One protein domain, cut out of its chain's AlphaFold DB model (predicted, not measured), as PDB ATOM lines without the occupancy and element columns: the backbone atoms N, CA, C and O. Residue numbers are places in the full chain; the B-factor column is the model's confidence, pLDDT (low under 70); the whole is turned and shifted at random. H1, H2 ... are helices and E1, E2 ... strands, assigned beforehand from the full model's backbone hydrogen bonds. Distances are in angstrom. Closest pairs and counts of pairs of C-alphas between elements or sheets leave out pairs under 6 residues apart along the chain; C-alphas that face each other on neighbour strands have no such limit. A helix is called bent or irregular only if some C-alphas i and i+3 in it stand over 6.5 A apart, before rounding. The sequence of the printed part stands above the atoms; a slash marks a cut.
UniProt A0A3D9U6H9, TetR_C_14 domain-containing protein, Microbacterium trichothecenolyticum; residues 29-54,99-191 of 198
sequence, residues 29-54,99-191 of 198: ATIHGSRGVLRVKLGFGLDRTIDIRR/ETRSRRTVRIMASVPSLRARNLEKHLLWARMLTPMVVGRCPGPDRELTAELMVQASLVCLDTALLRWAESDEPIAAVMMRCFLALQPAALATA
ATOM      1  N   ALA A  29      34.323  -8.844  43.241       34.06
ATOM      2  CA  ALA A  29      35.100  -7.642  43.517       34.06
ATOM      3  C   ALA A  29      36.579  -7.926  43.228       34.06
ATOM      4  O   ALA A  29      37.328  -8.358  44.100       34.06
ATOM      5  N   THR A  30      37.017  -7.717  41.985       33.16
ATOM      6  CA  THR A  30      38.438  -7.855  41.639       33.16
ATOM      7  C   THR A  30      39.155  -6.539  41.926       33.16
ATOM      8  O   THR A  30      39.039  -5.577  41.168       33.16
ATOM      9  N   ILE A  31      39.922  -6.491  43.017       36.22
ATOM     10  CA  ILE A  31      40.846  -5.387  43.298       36.22
ATOM     11  C   ILE A  31      42.147  -5.679  42.549       36.22
ATOM     12  O   ILE A  31      42.945  -6.504  42.986       36.22
ATOM     13  N   HIS A  32      42.372  -5.025  41.407       33.41
ATOM     14  CA  HIS A  32      43.655  -5.140  40.711       33.41
ATOM     15  C   HIS A  32      44.699  -4.244  41.394       33.41
ATOM     16  O   HIS A  32      44.623  -3.011  41.357       33.41
ATOM     17  N   GLY A  33      45.667  -4.885  42.053       33.06
ATOM     18  CA  GLY A  33      46.800  -4.235  42.700       33.06
ATOM     19  C   GLY A  33      47.688  -3.528  41.677       33.06
ATOM     20  O   GLY A  33      48.330  -4.182  40.865       33.06
ATOM     21  N   SER A  34      47.645  -2.192  41.697       32.41
ATOM     22  CA  SER A  34      48.647  -1.210  41.212       32.41
ATOM     23  C   SER A  34      48.004   0.141  40.856       32.41
ATOM     24  O   SER A  34      48.703   1.147  40.822       32.41
ATOM     25  N   ARG A  35      46.676   0.206  40.634       39.09
ATOM     26  CA  ARG A  35      45.985   1.441  40.181       39.09
ATOM     27  C   ARG A  35      44.734   1.851  40.969       39.09
ATOM     28  O   ARG A  35      44.027   2.760  40.552       39.09
ATOM     29  N   GLY A  36      44.446   1.208  42.103       39.22
ATOM     30  CA  GLY A  36      43.376   1.647  43.011       39.22
ATOM     31  C   GLY A  36      41.966   1.657  42.405       39.22
ATOM     32  O   GLY A  36      41.148   2.476  42.811       39.22
ATOM     33  N   VAL A  37      41.679   0.777  41.440       38.78
ATOM     34  CA  VAL A  37      40.342   0.637  40.845       38.78
ATOM     35  C   VAL A  37      39.577  -0.433  41.616       38.78
ATOM     36  O   VAL A  37      39.976  -1.600  41.621       38.78
ATOM     37  N   LEU A  38      38.483  -0.035  42.269       37.28
ATOM     38  CA  LEU A  38      37.517  -0.976  42.827       37.28
ATOM     39  C   LEU A  38      36.481  -1.282  41.751       37.28
ATOM     40  O   LEU A  38      35.739  -0.394  41.332       37.28
ATOM     41  N   ARG A  39      36.448  -2.540  41.314       39.47
ATOM     42  CA  ARG A  39      35.455  -3.036  40.372       39.47
ATOM     43  C   ARG A  39      34.345  -3.742  41.135       39.47
ATOM     44  O   ARG A  39      34.605  -4.762  41.763       39.47
ATOM     45  N   VAL A  40      33.121  -3.229  41.061       40.38
ATOM     46  CA  VAL A  40      31.959  -3.851  41.714       40.38
ATOM     47  C   VAL A  40      31.000  -4.384  40.651       40.38
ATOM     48  O   VAL A  40      30.454  -3.606  39.868       40.38
ATOM     49  N   LYS A  41      30.791  -5.710  40.619       42.47
ATOM     50  CA  LYS A  41      29.736  -6.359  39.821       42.47
ATOM     51  C   LYS A  41      28.495  -6.584  40.684       42.47
ATOM     52  O   LYS A  41      28.505  -7.420  41.588       42.47
ATOM     53  N   LEU A  42      27.416  -5.858  40.399       47.09
ATOM     54  CA  LEU A  42      26.156  -5.974  41.135       47.09
ATOM     55  C   LEU A  42      25.275  -7.067  40.509       47.09
ATOM     56  O   LEU A  42      24.660  -6.874  39.464       47.09
ATOM     57  N   GLY A  43      25.202  -8.231  41.158       41.22
ATOM     58  CA  GLY A  43      24.453  -9.405  40.692       41.22
ATOM     59  C   GLY A  43      22.926  -9.267  40.787       41.22
ATOM     60  O   GLY A  43      22.287 -10.001  41.534       41.22
ATOM     61  N   PHE A  44      22.336  -8.348  40.018       44.50
ATOM     62  CA  PHE A  44      20.877  -8.174  39.862       44.50
ATOM     63  C   PHE A  44      20.388  -8.423  38.420       44.50
ATOM     64  O   PHE A  44      19.306  -7.987  38.040       44.50
ATOM     65  N   GLY A  45      21.194  -9.078  37.575       39.84
ATOM     66  CA  GLY A  45      20.992  -9.060  36.116       39.84
ATOM     67  C   GLY A  45      21.458  -7.752  35.453       39.84
ATOM     68  O   GLY A  45      21.367  -7.606  34.236       39.84
ATOM     69  N   LEU A  46      22.001  -6.833  36.257       44.91
ATOM     70  CA  LEU A  46      22.753  -5.654  35.855       44.91
ATOM     71  C   LEU A  46      24.219  -6.063  35.668       44.91
ATOM     72  O   LEU A  46      25.005  -5.997  36.605       44.91
ATOM     73  N   ASP A  47      24.606  -6.481  34.465       42.75
ATOM     74  CA  ASP A  47      26.023  -6.691  34.118       42.75
ATOM     75  C   ASP A  47      26.732  -5.335  33.916       42.75
ATOM     76  O   ASP A  47      27.322  -5.052  32.878       42.75
ATOM     77  N   ARG A  48      26.571  -4.423  34.886       41.81
ATOM     78  CA  ARG A  48      27.250  -3.130  34.912       41.81
ATOM     79  C   ARG A  48      28.433  -3.229  35.855       41.81
ATOM     80  O   ARG A  48      28.310  -3.617  37.014       41.81
ATOM     81  N   THR A  49      29.576  -2.841  35.319       39.03
ATOM     82  CA  THR A  49      30.813  -2.681  36.060       39.03
ATOM     83  C   THR A  49      30.916  -1.217  36.465       39.03
ATOM     84  O   THR A  49      30.971  -0.352  35.595       39.03
ATOM     85  N   ILE A  50      30.891  -0.927  37.766       38.97
ATOM     86  CA  ILE A  50      31.161   0.427  38.260       38.97
ATOM     87  C   ILE A  50      32.660   0.506  38.538       38.97
ATOM     88  O   ILE A  50      33.155  -0.181  39.434       38.97
ATOM     89  N   ASP A  51      33.369   1.311  37.745       38.06
ATOM     90  CA  ASP A  51      34.775   1.635  37.969       38.06
ATOM     91  C   ASP A  51      34.853   2.884  38.856       38.06
ATOM     92  O   ASP A  51      34.656   4.010  38.398       38.06
ATOM     93  N   ILE A  52      35.149   2.692  40.140       36.78
ATOM     94  CA  ILE A  52      35.432   3.804  41.050       36.78
ATOM     95  C   ILE A  52      36.932   4.090  40.950       36.78
ATOM     96  O   ILE A  52      37.754   3.363  41.514       36.78
ATOM     97  N   ARG A  53      37.304   5.124  40.185       36.66
ATOM     98  CA  ARG A  53      38.671   5.665  40.167       36.66
ATOM     99  C   ARG A  53      38.829   6.691  41.282       36.66
ATOM    100  O   ARG A  53      37.999   7.582  41.433       36.66
ATOM    101  N   ARG A  54      39.929   6.595  42.030       35.16
ATOM    102  CA  ARG A  54      40.403   7.687  42.884       35.16
ATOM    103  C   ARG A  54      40.957   8.763  41.947       35.16
ATOM    104  O   ARG A  54      42.022   8.558  41.372       35.16
ATOM    105  N   GLU A  99      17.712  -1.311  30.109       82.44
ATOM    106  CA  GLU A  99      17.683  -0.358  31.219       82.44
ATOM    107  C   GLU A  99      16.259  -0.228  31.767       82.44
ATOM    108  O   GLU A  99      16.070  -0.228  32.983       82.44
ATOM    109  N   THR A 100      15.252  -0.261  30.893       86.81
ATOM    110  CA  THR A 100      13.833  -0.243  31.259       86.81
ATOM    111  C   THR A 100      13.464  -1.441  32.132       86.81
ATOM    112  O   THR A 100      12.844  -1.276  33.186       86.81
ATOM    113  N   ARG A 101      13.885  -2.656  31.757       85.69
ATOM    114  CA  ARG A 101      13.703  -3.863  32.584       85.69
ATOM    115  C   ARG A 101      14.429  -3.755  33.914       85.69
ATOM    116  O   ARG A 101      13.904  -4.205  34.935       85.69
ATOM    117  N   SER A 102      15.616  -3.169  33.917       86.69
ATOM    118  CA  SER A 102      16.405  -2.998  35.132       86.69
ATOM    119  C   SER A 102      15.742  -2.016  36.104       86.69
ATOM    120  O   SER A 102      15.557  -2.354  37.271       86.69
ATOM    121  N   ARG A 103      15.263  -0.862  35.617       91.94
ATOM    122  CA  ARG A 103      14.471   0.094  36.409       91.94
ATOM    123  C   ARG A 103      13.181  -0.547  36.926       91.94
ATOM    124  O   ARG A 103      12.883  -0.451  38.112       91.94
ATOM    125  N   ARG A 104      12.456  -1.291  36.078       91.12
ATOM    126  CA  ARG A 104      11.262  -2.054  36.493       91.12
ATOM    127  C   ARG A 104      11.584  -3.060  37.603       91.12
ATOM    128  O   ARG A 104      10.811  -3.191  38.545       91.12
ATOM    129  N   THR A 105      12.717  -3.752  37.510       88.81
ATOM    130  CA  THR A 105      13.156  -4.714  38.534       88.81
ATOM    131  C   THR A 105      13.409  -4.022  39.871       88.81
ATOM    132  O   THR A 105      12.938  -4.512  40.896       88.81
ATOM    133  N   VAL A 106      14.077  -2.863  39.870       91.75
ATOM    134  CA  VAL A 106      14.288  -2.073  41.093       91.75
ATOM    135  C   VAL A 106      12.955  -1.609  41.688       91.75
ATOM    136  O   VAL A 106      12.753  -1.762  42.889       91.75
ATOM    137  N   ARG A 107      12.002  -1.147  40.867       94.44
ATOM    138  CA  ARG A 107      10.653  -0.764  41.333       94.44
ATOM    139  C   ARG A 107       9.892  -1.920  41.980       94.44
ATOM    140  O   ARG A 107       9.268  -1.745  43.024       94.44
ATOM    141  N   ILE A 108       9.962  -3.116  41.395       93.38
ATOM    142  CA  ILE A 108       9.356  -4.324  41.980       93.38
ATOM    143  C   ILE A 108      10.031  -4.667  43.313       93.38
ATOM    144  O   ILE A 108       9.353  -4.917  44.304       93.38
ATOM    145  N   MET A 109      11.364  -4.639  43.363       92.69
ATOM    146  CA  MET A 109      12.114  -4.897  44.594       92.69
ATOM    147  C   MET A 109      11.754  -3.897  45.705       92.69
ATOM    148  O   MET A 109      11.641  -4.296  46.860       92.69
ATOM    149  N   ALA A 110      11.554  -2.623  45.357       91.12
ATOM    150  CA  ALA A 110      11.219  -1.556  46.294       91.12
ATOM    151  C   ALA A 110       9.768  -1.616  46.803       91.12
ATOM    152  O   ALA A 110       9.517  -1.292  47.964       91.12
ATOM    153  N   SER A 111       8.826  -2.030  45.948       91.69
ATOM    154  CA  SER A 111       7.388  -2.075  46.261       91.69
ATOM    155  C   SER A 111       6.949  -3.343  46.998       91.69
ATOM    156  O   SER A 111       5.913  -3.327  47.657       91.69
ATOM    157  N   VAL A 112       7.725  -4.429  46.929       96.00
ATOM    158  CA  VAL A 112       7.407  -5.697  47.605       96.00
ATOM    159  C   VAL A 112       8.205  -5.819  48.916       96.00
ATOM    160  O   VAL A 112       9.425  -6.008  48.861       96.00
ATOM    161  N   PRO A 113       7.560  -5.792  50.103       94.94
ATOM    162  CA  PRO A 113       8.258  -5.771  51.396       94.94
ATOM    163  C   PRO A 113       9.247  -6.924  51.612       94.94
ATOM    164  O   PRO A 113      10.352  -6.707  52.104       94.94
ATOM    165  N   SER A 114       8.894  -8.144  51.196       89.88
ATOM    166  CA  SER A 114       9.765  -9.320  51.334       89.88
ATOM    167  C   SER A 114      11.011  -9.248  50.446       89.88
ATOM    168  O   SER A 114      12.087  -9.691  50.851       89.88
ATOM    169  N   LEU A 115      10.906  -8.653  49.253       91.00
ATOM    170  CA  LEU A 115      12.060  -8.425  48.382       91.00
ATOM    171  C   LEU A 115      12.962  -7.326  48.939       91.00
ATOM    172  O   LEU A 115      14.184  -7.476  48.894       91.00
ATOM    173  N   ARG A 116      12.377  -6.269  49.513       91.75
ATOM    174  CA  ARG A 116      13.124  -5.199  50.180       91.75
ATOM    175  C   ARG A 116      13.882  -5.708  51.407       91.75
ATOM    176  O   ARG A 116      15.074  -5.438  51.522       91.75
ATOM    177  N   ALA A 117      13.239  -6.495  52.270       94.19
ATOM    178  CA  ALA A 117      13.887  -7.127  53.423       94.19
ATOM    179  C   ALA A 117      15.072  -8.002  52.989       94.19
ATOM    180  O   ALA A 117      16.197  -7.810  53.447       94.19
ATOM    181  N   ARG A 118      14.858  -8.872  51.997       89.12
ATOM    182  CA  ARG A 118      15.923  -9.709  51.436       89.12
ATOM    183  C   ARG A 118      17.053  -8.899  50.792       89.12
ATOM    184  O   ARG A 118      18.199  -9.343  50.783       89.12
ATOM    185  N   ASN A 119      16.755  -7.736  50.211       88.19
ATOM    186  CA  ASN A 119      17.785  -6.848  49.677       88.19
ATOM    187  C   ASN A 119      18.665  -6.272  50.796       88.19
ATOM    188  O   ASN A 119      19.889  -6.287  50.683       88.19
ATOM    189  N   LEU A 120      18.055  -5.851  51.907       92.56
ATOM    190  CA  LEU A 120      18.786  -5.375  53.083       92.56
ATOM    191  C   LEU A 120      19.640  -6.483  53.712       92.56
ATOM    192  O   LEU A 120      20.807  -6.250  54.017       92.56
ATOM    193  N   GLU A 121      19.119  -7.706  53.823       94.44
ATOM    194  CA  GLU A 121      19.895  -8.866  54.289       94.44
ATOM    195  C   GLU A 121      21.146  -9.109  53.430       94.44
ATOM    196  O   GLU A 121      22.228  -9.387  53.959       94.44
ATOM    197  N   LYS A 122      21.032  -8.956  52.102       91.31
ATOM    198  CA  LYS A 122      22.187  -9.033  51.194       91.31
ATOM    199  C   LYS A 122      23.191  -7.918  51.468       91.31
ATOM    200  O   LYS A 122      24.381  -8.208  51.535       91.31
ATOM    201  N   HIS A 123      22.737  -6.678  51.653       92.44
ATOM    202  CA  HIS A 123      23.626  -5.562  51.989       92.44
ATOM    203  C   HIS A 123      24.361  -5.806  53.315       92.44
ATOM    204  O   HIS A 123      25.566  -5.590  53.380       92.44
ATOM    205  N   LEU A 124      23.696  -6.355  54.338       95.50
ATOM    206  CA  LEU A 124      24.342  -6.725  55.606       95.50
ATOM    207  C   LEU A 124      25.387  -7.838  55.430       95.50
ATOM    208  O   LEU A 124      26.450  -7.810  56.054       95.50
ATOM    209  N   LEU A 125      25.119  -8.824  54.571       95.00
ATOM    210  CA  LEU A 125      26.116  -9.835  54.216       95.00
ATOM    211  C   LEU A 125      27.311  -9.210  53.484       95.00
ATOM    212  O   LEU A 125      28.453  -9.523  53.812       95.00
ATOM    213  N   TRP A 126      27.067  -8.305  52.535       95.38
ATOM    214  CA  TRP A 126      28.132  -7.588  51.832       95.38
ATOM    215  C   TRP A 126      28.956  -6.726  52.776       95.38
ATOM    216  O   TRP A 126      30.177  -6.752  52.675       95.38
ATOM    217  N   ALA A 127      28.320  -6.029  53.719       94.44
ATOM    218  CA  ALA A 127      29.018  -5.226  54.710       94.44
ATOM    219  C   ALA A 127      30.041  -6.074  55.476       94.44
ATOM    220  O   ALA A 127      31.223  -5.744  55.494       94.44
ATOM    221  N   ARG A 128      29.623  -7.242  55.987       95.94
ATOM    222  CA  ARG A 128      30.514  -8.179  56.695       95.94
ATOM    223  C   ARG A 128      31.708  -8.640  55.854       95.94
ATOM    224  O   ARG A 128      32.792  -8.814  56.397       95.94
ATOM    225  N   MET A 129      31.526  -8.825  54.546       94.44
ATOM    226  CA  MET A 129      32.614  -9.229  53.643       94.44
ATOM    227  C   MET A 129      33.538  -8.065  53.261       94.44
ATOM    228  O   MET A 129      34.740  -8.261  53.100       94.44
ATOM    229  N   LEU A 130      32.991  -6.859  53.100       90.31
ATOM    230  CA  LEU A 130      33.722  -5.688  52.615       90.31
ATOM    231  C   LEU A 130      34.517  -4.991  53.720       90.31
ATOM    232  O   LEU A 130      35.644  -4.566  53.463       90.31
ATOM    233  N   THR A 131      33.978  -4.902  54.940       93.69
ATOM    234  CA  THR A 131      34.635  -4.240  56.078       93.69
ATOM    235  C   THR A 131      36.098  -4.662  56.263       93.69
ATOM    236  O   THR A 131      36.950  -3.774  56.205       93.69
ATOM    237  N   PRO A 132      36.468  -5.957  56.380       93.62
ATOM    238  CA  PRO A 132      37.869  -6.346  56.587       93.62
ATOM    239  C   PRO A 132      38.796  -5.930  55.434       93.62
ATOM    240  O   PRO A 132      39.975  -5.655  55.654       93.62
ATOM    241  N   MET A 133      38.277  -5.817  54.206       93.38
ATOM    242  CA  MET A 133      39.053  -5.319  53.066       93.38
ATOM    243  C   MET A 133      39.323  -3.812  53.182       93.38
ATOM    244  O   MET A 133      40.351  -3.326  52.707       93.38
ATOM    245  N   VAL A 134      38.409  -3.057  53.789       89.62
ATOM    246  CA  VAL A 134      38.534  -1.605  53.964       89.62
ATOM    247  C   VAL A 134      39.396  -1.257  55.180       89.62
ATOM    248  O   VAL A 134      40.173  -0.311  55.087       89.62
ATOM    249  N   VAL A 135      39.375  -2.062  56.252       93.00
ATOM    250  CA  VAL A 135      40.195  -1.846  57.467       93.00
ATOM    251  C   VAL A 135      41.672  -1.631  57.136       93.00
ATOM    252  O   VAL A 135      42.271  -0.668  57.606       93.00
ATOM    253  N   GLY A 136      42.252  -2.459  56.257       85.38
ATOM    254  CA  GLY A 136      43.661  -2.334  55.851       85.38
ATOM    255  C   GLY A 136      44.012  -1.033  55.110       85.38
ATOM    256  O   GLY A 136      45.176  -0.796  54.801       85.38
ATOM    257  N   ARG A 137      43.015  -0.199  54.792       89.50
ATOM    258  CA  ARG A 137      43.152   1.086  54.090       89.50
ATOM    259  C   ARG A 137      42.784   2.286  54.964       89.50
ATOM    260  O   ARG A 137      42.991   3.418  54.524       89.50
ATOM    261  N   CYS A 138      42.241   2.060  56.158       84.75
ATOM    262  CA  CYS A 138      41.854   3.112  57.089       84.75
ATOM    263  C   CYS A 138      43.021   3.430  58.043       84.75
ATOM    264  O   CYS A 138      43.603   2.512  58.625       84.75
ATOM    265  N   PRO A 139      43.399   4.710  58.201       86.38
ATOM    266  CA  PRO A 139      44.426   5.114  59.153       86.38
ATOM    267  C   PRO A 139      43.849   5.300  60.562       86.38
ATOM    268  O   PRO A 139      42.649   5.500  60.736       86.38
ATOM    269  N   GLY A 140      44.738   5.336  61.555       92.56
ATOM    270  CA  GLY A 140      44.405   5.750  62.917       92.56
ATOM    271  C   GLY A 140      43.879   4.632  63.828       92.56
ATOM    272  O   GLY A 140      43.706   3.494  63.391       92.56
ATOM    273  N   PRO A 141      43.672   4.958  65.115       91.31
ATOM    274  CA  PRO A 141      43.236   4.002  66.132       91.31
ATOM    275  C   PRO A 141      41.793   3.513  65.927       91.31
ATOM    276  O   PRO A 141      41.487   2.394  66.315       91.31
ATOM    277  N   ASP A 142      40.944   4.295  65.252       93.62
ATOM    278  CA  ASP A 142      39.535   3.959  64.980       93.62
ATOM    279  C   ASP A 142      39.329   3.372  63.574       93.62
ATOM    280  O   ASP A 142      38.270   3.539  62.958       93.62
ATOM    281  N   ARG A 143      40.354   2.737  62.995       92.69
ATOM    282  CA  ARG A 143      40.319   2.271  61.599       92.69
ATOM    283  C   ARG A 143      39.224   1.231  61.344       92.69
ATOM    284  O   ARG A 143      38.647   1.234  60.260       92.69
ATOM    285  N   GLU A 144      38.908   0.375  62.317       94.69
ATOM    286  CA  GLU A 144      37.839  -0.622  62.220       94.69
ATOM    287  C   GLU A 144      36.462   0.049  62.168       94.69
ATOM    288  O   GLU A 144      35.694  -0.202  61.238       94.69
ATOM    289  N   LEU A 145      36.194   0.970  63.101       93.69
ATOM    290  CA  LEU A 145      34.961   1.760  63.127       93.69
ATOM    291  C   LEU A 145      34.821   2.609  61.857       93.69
ATOM    292  O   LEU A 145      33.759   2.653  61.240       93.69
ATOM    293  N   THR A 146      35.909   3.246  61.425       87.75
ATOM    294  CA  THR A 146      35.946   4.046  60.196       87.75
ATOM    295  C   THR A 146      35.614   3.187  58.979       87.75
ATOM    296  O   THR A 146      34.789   3.581  58.156       87.75
ATOM    297  N   ALA A 147      36.215   2.000  58.863       87.94
ATOM    298  CA  ALA A 147      35.946   1.081  57.763       87.94
ATOM    299  C   ALA A 147      34.486   0.616  57.747       87.94
ATOM    300  O   ALA A 147      33.861   0.613  56.685       87.94
ATOM    301  N   GLU A 148      33.932   0.263  58.908       95.31
ATOM    302  CA  GLU A 148      32.529  -0.130  59.034       95.31
ATOM    303  C   GLU A 148      31.591   1.004  58.606       95.31
ATOM    304  O   GLU A 148      30.741   0.801  57.735       95.31
ATOM    305  N   LEU A 149      31.788   2.215  59.136       92.88
ATOM    306  CA  LEU A 149      30.987   3.388  58.777       92.88
ATOM    307  C   LEU A 149      31.077   3.701  57.280       92.88
ATOM    308  O   LEU A 149      30.052   3.944  56.644       92.88
ATOM    309  N   MET A 150      32.275   3.647  56.691       89.44
ATOM    310  CA  MET A 150      32.469   3.871  55.256       89.44
ATOM    311  C   MET A 150      31.721   2.841  54.401       89.44
ATOM    312  O   MET A 150      31.088   3.207  53.405       89.44
ATOM    313  N   VAL A 151      31.778   1.559  54.770       92.94
ATOM    314  CA  VAL A 151      31.089   0.482  54.046       92.94
ATOM    315  C   VAL A 151      29.575   0.632  54.162       92.94
ATOM    316  O   VAL A 151      28.883   0.592  53.143       92.94
ATOM    317  N   GLN A 152      29.057   0.864  55.369       95.25
ATOM    318  CA  GLN A 152      27.622   1.049  55.595       95.25
ATOM    319  C   GLN A 152      27.091   2.275  54.843       95.25
ATOM    320  O   GLN A 152      26.110   2.171  54.107       95.25
ATOM    321  N   ALA A 153      27.783   3.414  54.939       91.81
ATOM    322  CA  ALA A 153      27.436   4.628  54.205       91.81
ATOM    323  C   ALA A 153      27.394   4.389  52.686       91.81
ATOM    324  O   ALA A 153      26.450   4.800  52.014       91.81
ATOM    325  N   SER A 154      28.371   3.653  52.149       92.50
ATOM    326  CA  SER A 154      28.422   3.319  50.722       92.50
ATOM    327  C   SER A 154      27.242   2.449  50.276       92.50
ATOM    328  O   SER A 154      26.688   2.670  49.199       92.50
ATOM    329  N   LEU A 155      26.827   1.478  51.096       94.25
ATOM    330  CA  LEU A 155      25.670   0.623  50.808       94.25
ATOM    331  C   LEU A 155      24.348   1.397  50.877       94.25
ATOM    332  O   LEU A 155      23.470   1.173  50.045       94.25
ATOM    333  N   VAL A 156      24.224   2.348  51.806       94.00
ATOM    334  CA  VAL A 156      23.074   3.264  51.875       94.00
ATOM    335  C   VAL A 156      23.025   4.182  50.650       94.00
ATOM    336  O   VAL A 156      21.953   4.361  50.062       94.00
ATOM    337  N   CYS A 157      24.167   4.723  50.210       90.94
ATOM    338  CA  CYS A 157      24.248   5.500  48.972       90.94
ATOM    339  C   CYS A 157      23.838   4.671  47.755       90.94
ATOM    340  O   CYS A 157      23.097   5.171  46.911       90.94
ATOM    341  N   LEU A 158      24.289   3.418  47.666       93.06
ATOM    342  CA  LEU A 158      23.923   2.510  46.581       93.06
ATOM    343  C   LEU A 158      22.413   2.239  46.551       93.06
ATOM    344  O   LEU A 158      21.802   2.378  45.493       93.06
ATOM    345  N   ASP A 159      21.816   1.878  47.690       94.62
ATOM    346  CA  ASP A 159      20.374   1.622  47.800       94.62
ATOM    347  C   ASP A 159      19.564   2.858  47.385       94.62
ATOM    348  O   ASP A 159      18.718   2.796  46.491       94.62
ATOM    349  N   THR A 160      19.919   4.019  47.940       95.19
ATOM    350  CA  THR A 160      19.275   5.299  47.622       95.19
ATOM    351  C   THR A 160      19.411   5.645  46.140       95.19
ATOM    352  O   THR A 160      18.438   6.061  45.509       95.19
ATOM    353  N   ALA A 161      20.601   5.458  45.565       93.06
ATOM    354  CA  ALA A 161      20.857   5.753  44.163       93.06
ATOM    355  C   ALA A 161      20.058   4.841  43.230       93.06
ATOM    356  O   ALA A 161      19.507   5.330  42.249       93.06
ATOM    357  N   LEU A 162      19.948   3.545  43.545       90.88
ATOM    358  CA  LEU A 162      19.138   2.596  42.777       90.88
ATOM    359  C   LEU A 162      17.662   2.999  42.778       90.88
ATOM    360  O   LEU A 162      17.052   3.052  41.711       90.88
ATOM    361  N   LEU A 163      17.107   3.322  43.950       95.12
ATOM    362  CA  LEU A 163      15.713   3.751  44.080       95.12
ATOM    363  C   LEU A 163      15.441   5.039  43.299       95.12
ATOM    364  O   LEU A 163      14.465   5.120  42.562       95.12
ATOM    365  N   ARG A 164      16.326   6.035  43.412       96.31
ATOM    366  CA  ARG A 164      16.197   7.311  42.692       96.31
ATOM    367  C   ARG A 164      16.341   7.141  41.182       96.31
ATOM    368  O   ARG A 164      15.569   7.726  40.435       96.31
ATOM    369  N   TRP A 165      17.301   6.332  40.743       96.19
ATOM    370  CA  TRP A 165      17.527   6.028  39.330       96.19
ATOM    371  C   TRP A 165      16.353   5.280  38.691       96.19
ATOM    372  O   TRP A 165      16.055   5.472  37.517       96.19
ATOM    373  N   ALA A 166      15.655   4.430  39.446       95.62
ATOM    374  CA  ALA A 166      14.505   3.696  38.928       95.62
ATOM    375  C   ALA A 166      13.317   4.599  38.535       95.62
ATOM    376  O   ALA A 166      12.488   4.172  37.718       95.62
ATOM    377  N   GLU A 167      13.286   5.813  39.097       96.25
ATOM    378  CA  GLU A 167      12.260   6.851  38.931       96.25
ATOM    379  C   GLU A 167      12.747   8.084  38.148       96.25
ATOM    380  O   GLU A 167      11.983   9.026  37.960       96.25
ATOM    381  N   SER A 168      14.008   8.120  37.707       94.12
ATOM    382  CA  SER A 168      14.569   9.252  36.959       94.12
ATOM    383  C   SER A 168      15.057   8.827  35.583       94.12
ATOM    384  O   SER A 168      15.294   7.648  35.345       94.12
ATOM    385  N   ASP A 169      15.256   9.790  34.683       91.81
ATOM    386  CA  ASP A 169      15.873   9.553  33.370       91.81
ATOM    387  C   ASP A 169      17.395   9.674  33.375       91.81
ATOM    388  O   ASP A 169      18.057   9.522  32.349       91.81
ATOM    389  N   GLU A 170      17.972   9.903  34.546       91.06
ATOM    390  CA  GLU A 170      19.394  10.147  34.684       91.06
ATOM    391  C   GLU A 170      20.211   8.853  34.615       91.06
ATOM    392  O   GLU A 170      19.744   7.789  35.020       91.06
ATOM    393  N   PRO A 171      21.479   8.914  34.185       88.06
ATOM    394  CA  PRO A 171      22.384   7.786  34.327       88.06
ATOM    395  C   PRO A 171      22.605   7.439  35.808       88.06
ATOM    396  O   PRO A 171      22.911   8.316  36.618       88.06
ATOM    397  N   ILE A 172      22.563   6.148  36.158       86.44
ATOM    398  CA  ILE A 172      22.788   5.668  37.537       86.44
ATOM    399  C   ILE A 172      24.085   6.206  38.168       86.44
ATOM    400  O   ILE A 172      24.117   6.494  39.361       86.44
ATOM    401  N   ALA A 173      25.142   6.391  37.370       85.00
ATOM    402  CA  ALA A 173      26.415   6.933  37.839       85.00
ATOM    403  C   ALA A 173      26.286   8.376  38.360       85.00
ATOM    404  O   ALA A 173      26.865   8.705  39.394       85.00
ATOM    405  N   ALA A 174      25.487   9.216  37.689       86.38
ATOM    406  CA  ALA A 174      25.238  10.590  38.118       86.38
ATOM    407  C   ALA A 174      24.450  10.619  39.436       86.38
ATOM    408  O   ALA A 174      24.813  11.337  40.369       86.38
ATOM    409  N   VAL A 175      23.421   9.771  39.554       90.94
ATOM    410  CA  VAL A 175      22.623   9.643  40.783       90.94
ATOM    411  C   VAL A 175      23.485   9.150  41.950       90.94
ATOM    412  O   VAL A 175      23.435   9.724  43.036       90.94
ATOM    413  N   MET A 176      24.321   8.135  41.716       88.88
ATOM    414  CA  MET A 176      25.227   7.576  42.720       88.88
ATOM    415  C   MET A 176      26.235   8.607  43.227       88.88
ATOM    416  O   MET A 176      26.392   8.751  44.438       88.88
ATOM    417  N   MET A 177      26.868   9.361  42.324       87.25
ATOM    418  CA  MET A 177      27.805  10.421  42.699       87.25
ATOM    419  C   MET A 177      27.140  11.457  43.611       87.25
ATOM    420  O   MET A 177      27.687  11.805  44.655       87.25
ATOM    421  N   ARG A 178      25.918  11.899  43.285       90.94
ATOM    422  CA  ARG A 178      25.177  12.831  44.148       90.94
ATOM    423  C   ARG A 178      24.858  12.255  45.521       90.94
ATOM    424  O   ARG A 178      24.936  12.990  46.497       90.94
ATOM    425  N   CYS A 179      24.510  10.971  45.615       89.44
ATOM    426  CA  CYS A 179      24.272  10.329  46.909       89.44
ATOM    427  C   CYS A 179      25.524  10.365  47.798       89.44
ATOM    428  O   CYS A 179      25.398  10.629  48.990       89.44
ATOM    429  N   PHE A 180      26.719  10.159  47.234       85.19
ATOM    430  CA  PHE A 180      27.973  10.288  47.985       85.19
ATOM    431  C   PHE A 180      28.281  11.739  48.369       85.19
ATOM    432  O   PHE A 180      28.657  12.003  49.509       85.19
ATOM    433  N   LEU A 181      28.084  12.689  47.450       85.69
ATOM    434  CA  LEU A 181      28.291  14.114  47.731       85.69
ATOM    435  C   LEU A 181      27.339  14.630  48.817       85.69
ATOM    436  O   LEU A 181      27.751  15.426  49.651       85.69
ATOM    437  N   ALA A 182      26.100  14.135  48.871       87.31
ATOM    438  CA  ALA A 182      25.132  14.511  49.900       87.31
ATOM    439  C   ALA A 182      25.545  14.080  51.321       87.31
ATOM    440  O   ALA A 182      25.105  14.696  52.291       87.31
ATOM    441  N   LEU A 183      26.413  13.070  51.465       80.25
ATOM    442  CA  LEU A 183      26.959  12.671  52.767       80.25
ATOM    443  C   LEU A 183      28.094  13.585  53.259       80.25
ATOM    444  O   LEU A 183      28.314  13.681  54.466       80.25
ATOM    445  N   GLN A 184      28.806  14.277  52.361       73.38
ATOM    446  CA  GLN A 184      29.920  15.160  52.730       73.38
ATOM    447  C   GLN A 184      29.527  16.330  53.657       73.38
ATOM    448  O   GLN A 184      30.201  16.515  54.672       73.38
ATOM    449  N   PRO A 185      28.460  17.114  53.392       56.00
ATOM    450  CA  PRO A 185      28.102  18.241  54.253       56.00
ATOM    451  C   PRO A 185      27.615  17.802  55.639       56.00
ATOM    452  O   PRO A 185      27.869  18.506  56.613       56.00
ATOM    453  N   ALA A 186      26.992  16.625  55.767       56.09
ATOM    454  CA  ALA A 186      26.585  16.082  57.064       56.09
ATOM    455  C   ALA A 186      27.798  15.735  57.947       56.09
ATOM    456  O   ALA A 186      27.806  16.053  59.133       56.09
ATOM    457  N   ALA A 187      28.848  15.156  57.353       56.59
ATOM    458  CA  ALA A 187      30.087  14.831  58.059       56.59
ATOM    459  C   ALA A 187      30.870  16.085  58.495       56.59
ATOM    460  O   ALA A 187      31.457  16.119  59.579       56.59
ATOM    461  N   LEU A 188      30.860  17.139  57.672       53.47
ATOM    462  CA  LEU A 188      31.536  18.402  57.981       53.47
ATOM    463  C   LEU A 188      30.777  19.234  59.026       53.47
ATOM    464  O   LEU A 188      31.406  19.824  59.904       53.47
ATOM    465  N   ALA A 189      29.441  19.237  58.993       52.31
ATOM    466  CA  ALA A 189      28.622  19.935  59.985       52.31
ATOM    467  C   ALA A 189      28.816  19.367  61.403       52.31
ATOM    468  O   ALA A 189      28.933  20.131  62.359       52.31
ATOM    469  N   THR A 190      28.947  18.042  61.546       54.38
ATOM    470  CA  THR A 190      29.244  17.411  62.845       54.38
ATOM    471  C   THR A 190      30.643  17.733  63.373       54.38
ATOM    472  O   THR A 190      30.842  17.765  64.585       54.38
ATOM    473  N   ALA A 191      31.610  18.007  62.492       54.97
ATOM    474  CA  ALA A 191      32.977  18.345  62.888       54.97
ATOM    475  C   ALA A 191      33.126  19.800  63.372       54.97
ATOM    476  O   ALA A 191      34.044  20.099  64.133       54.97
TER     477      ALA A 191
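AT A GLANCE: This is residues 29 to 54 and 99 to 191 of the 198 residues of the protein "TetR_C_14 domain-containing protein" of Microbacterium trichothecenolyticum (UniProt A0A3D9U6H9). Three long helices stand in a row, H3 in the middle with H2 on one side and H4 on the other, each crossing it at an angle, and the shorter H1 lies across one end of H3. A small, low-confidence hairpin of strands, E1 and E2, lies over one face of this row without touching H2, H3 or H4, and residues 184 to 191 of H4 stick out. The printed part has 119 residues, with two antiparallel strands followed by four helices, in the order E1, E2, H1, H2, H3, H4; the class is mostly helix. It is compact, with a radius of gyration of the C-alphas of 15.3 A and spans of 44 by 35 by 27 A.

IN THESE COORDINATES: E1 covers residues 37 to 41, beginning at C-alpha 37 (40.342, 0.637, 40.845), and E2 covers residues 49 to 52. H3, the longest helix, covers residues 143 to 166 and measures 34.4 A. H2, residues 113 to 135, measures 32.7 A, with a kink of 33 degrees near residue 129; it is only just irregular, with C-alphas 129 and 132 at 6.7 A. H1 covers residues 99 to 111 and measures 18.3 A. H4, residues 172 to 191, measures 30.1 A and ends at C-alpha 191 (32.977, 18.345, 62.888).

HOW THE PARTS SIT: E1 and E2 form an antiparallel hairpin; N 50 and O 40 are 3.4 A apart, and N 52 and O 38 are 3.4 A apart. Residues 31 to 32 pair antiparallel with residues 37 to 38 of E1. E1 is apart from the four helices, and E2 is only just apart from H4, at 8.1 A. H3 is the hub. H2 and H3 form a helical hairpin and touch, closest at the C-alphas of Val 135 and Ala 147, 5.2 A, at a tilt of 37 degrees, only just steep, opposite ways. H3 and H4 form another, touching through residues 154 to 165 of H3 and 172 to 180 of H4, closest at the C-alphas of Ala 161 and Met 176, 4.9 A, at a steep tilt of 43 degrees, opposite ways. H1 touches residues 162 to 166 of H3, closest at the C-alphas of Arg 103 and Ala 166, 4.4 A. H1 and H2 touch only at the corner, about perpendicular at 76 degrees, closest at the C-alphas of Met 109 and Leu 115, 5.2 A. H4 is apart from H1 and H2. Every O i to N i+4 pair is within hydrogen-bond range in H1 and H3, against 17 of 19 in H2 and 12 of 16 in H4.

THE WHOLE: The two C-alphas farthest apart, those of Thr 100 and Pro 141, are 45.8 A apart. Residues 55 to 98 are not printed, and C-alphas 54 and 99 are 26.8 A apart across this cut. Of the links that are printed whole, none is long. Residues 184 to 191 of H4 stand free. The mean pLDDT of the printed part is 77.5; residues 29 to 54 and 185 to 191 are under 70.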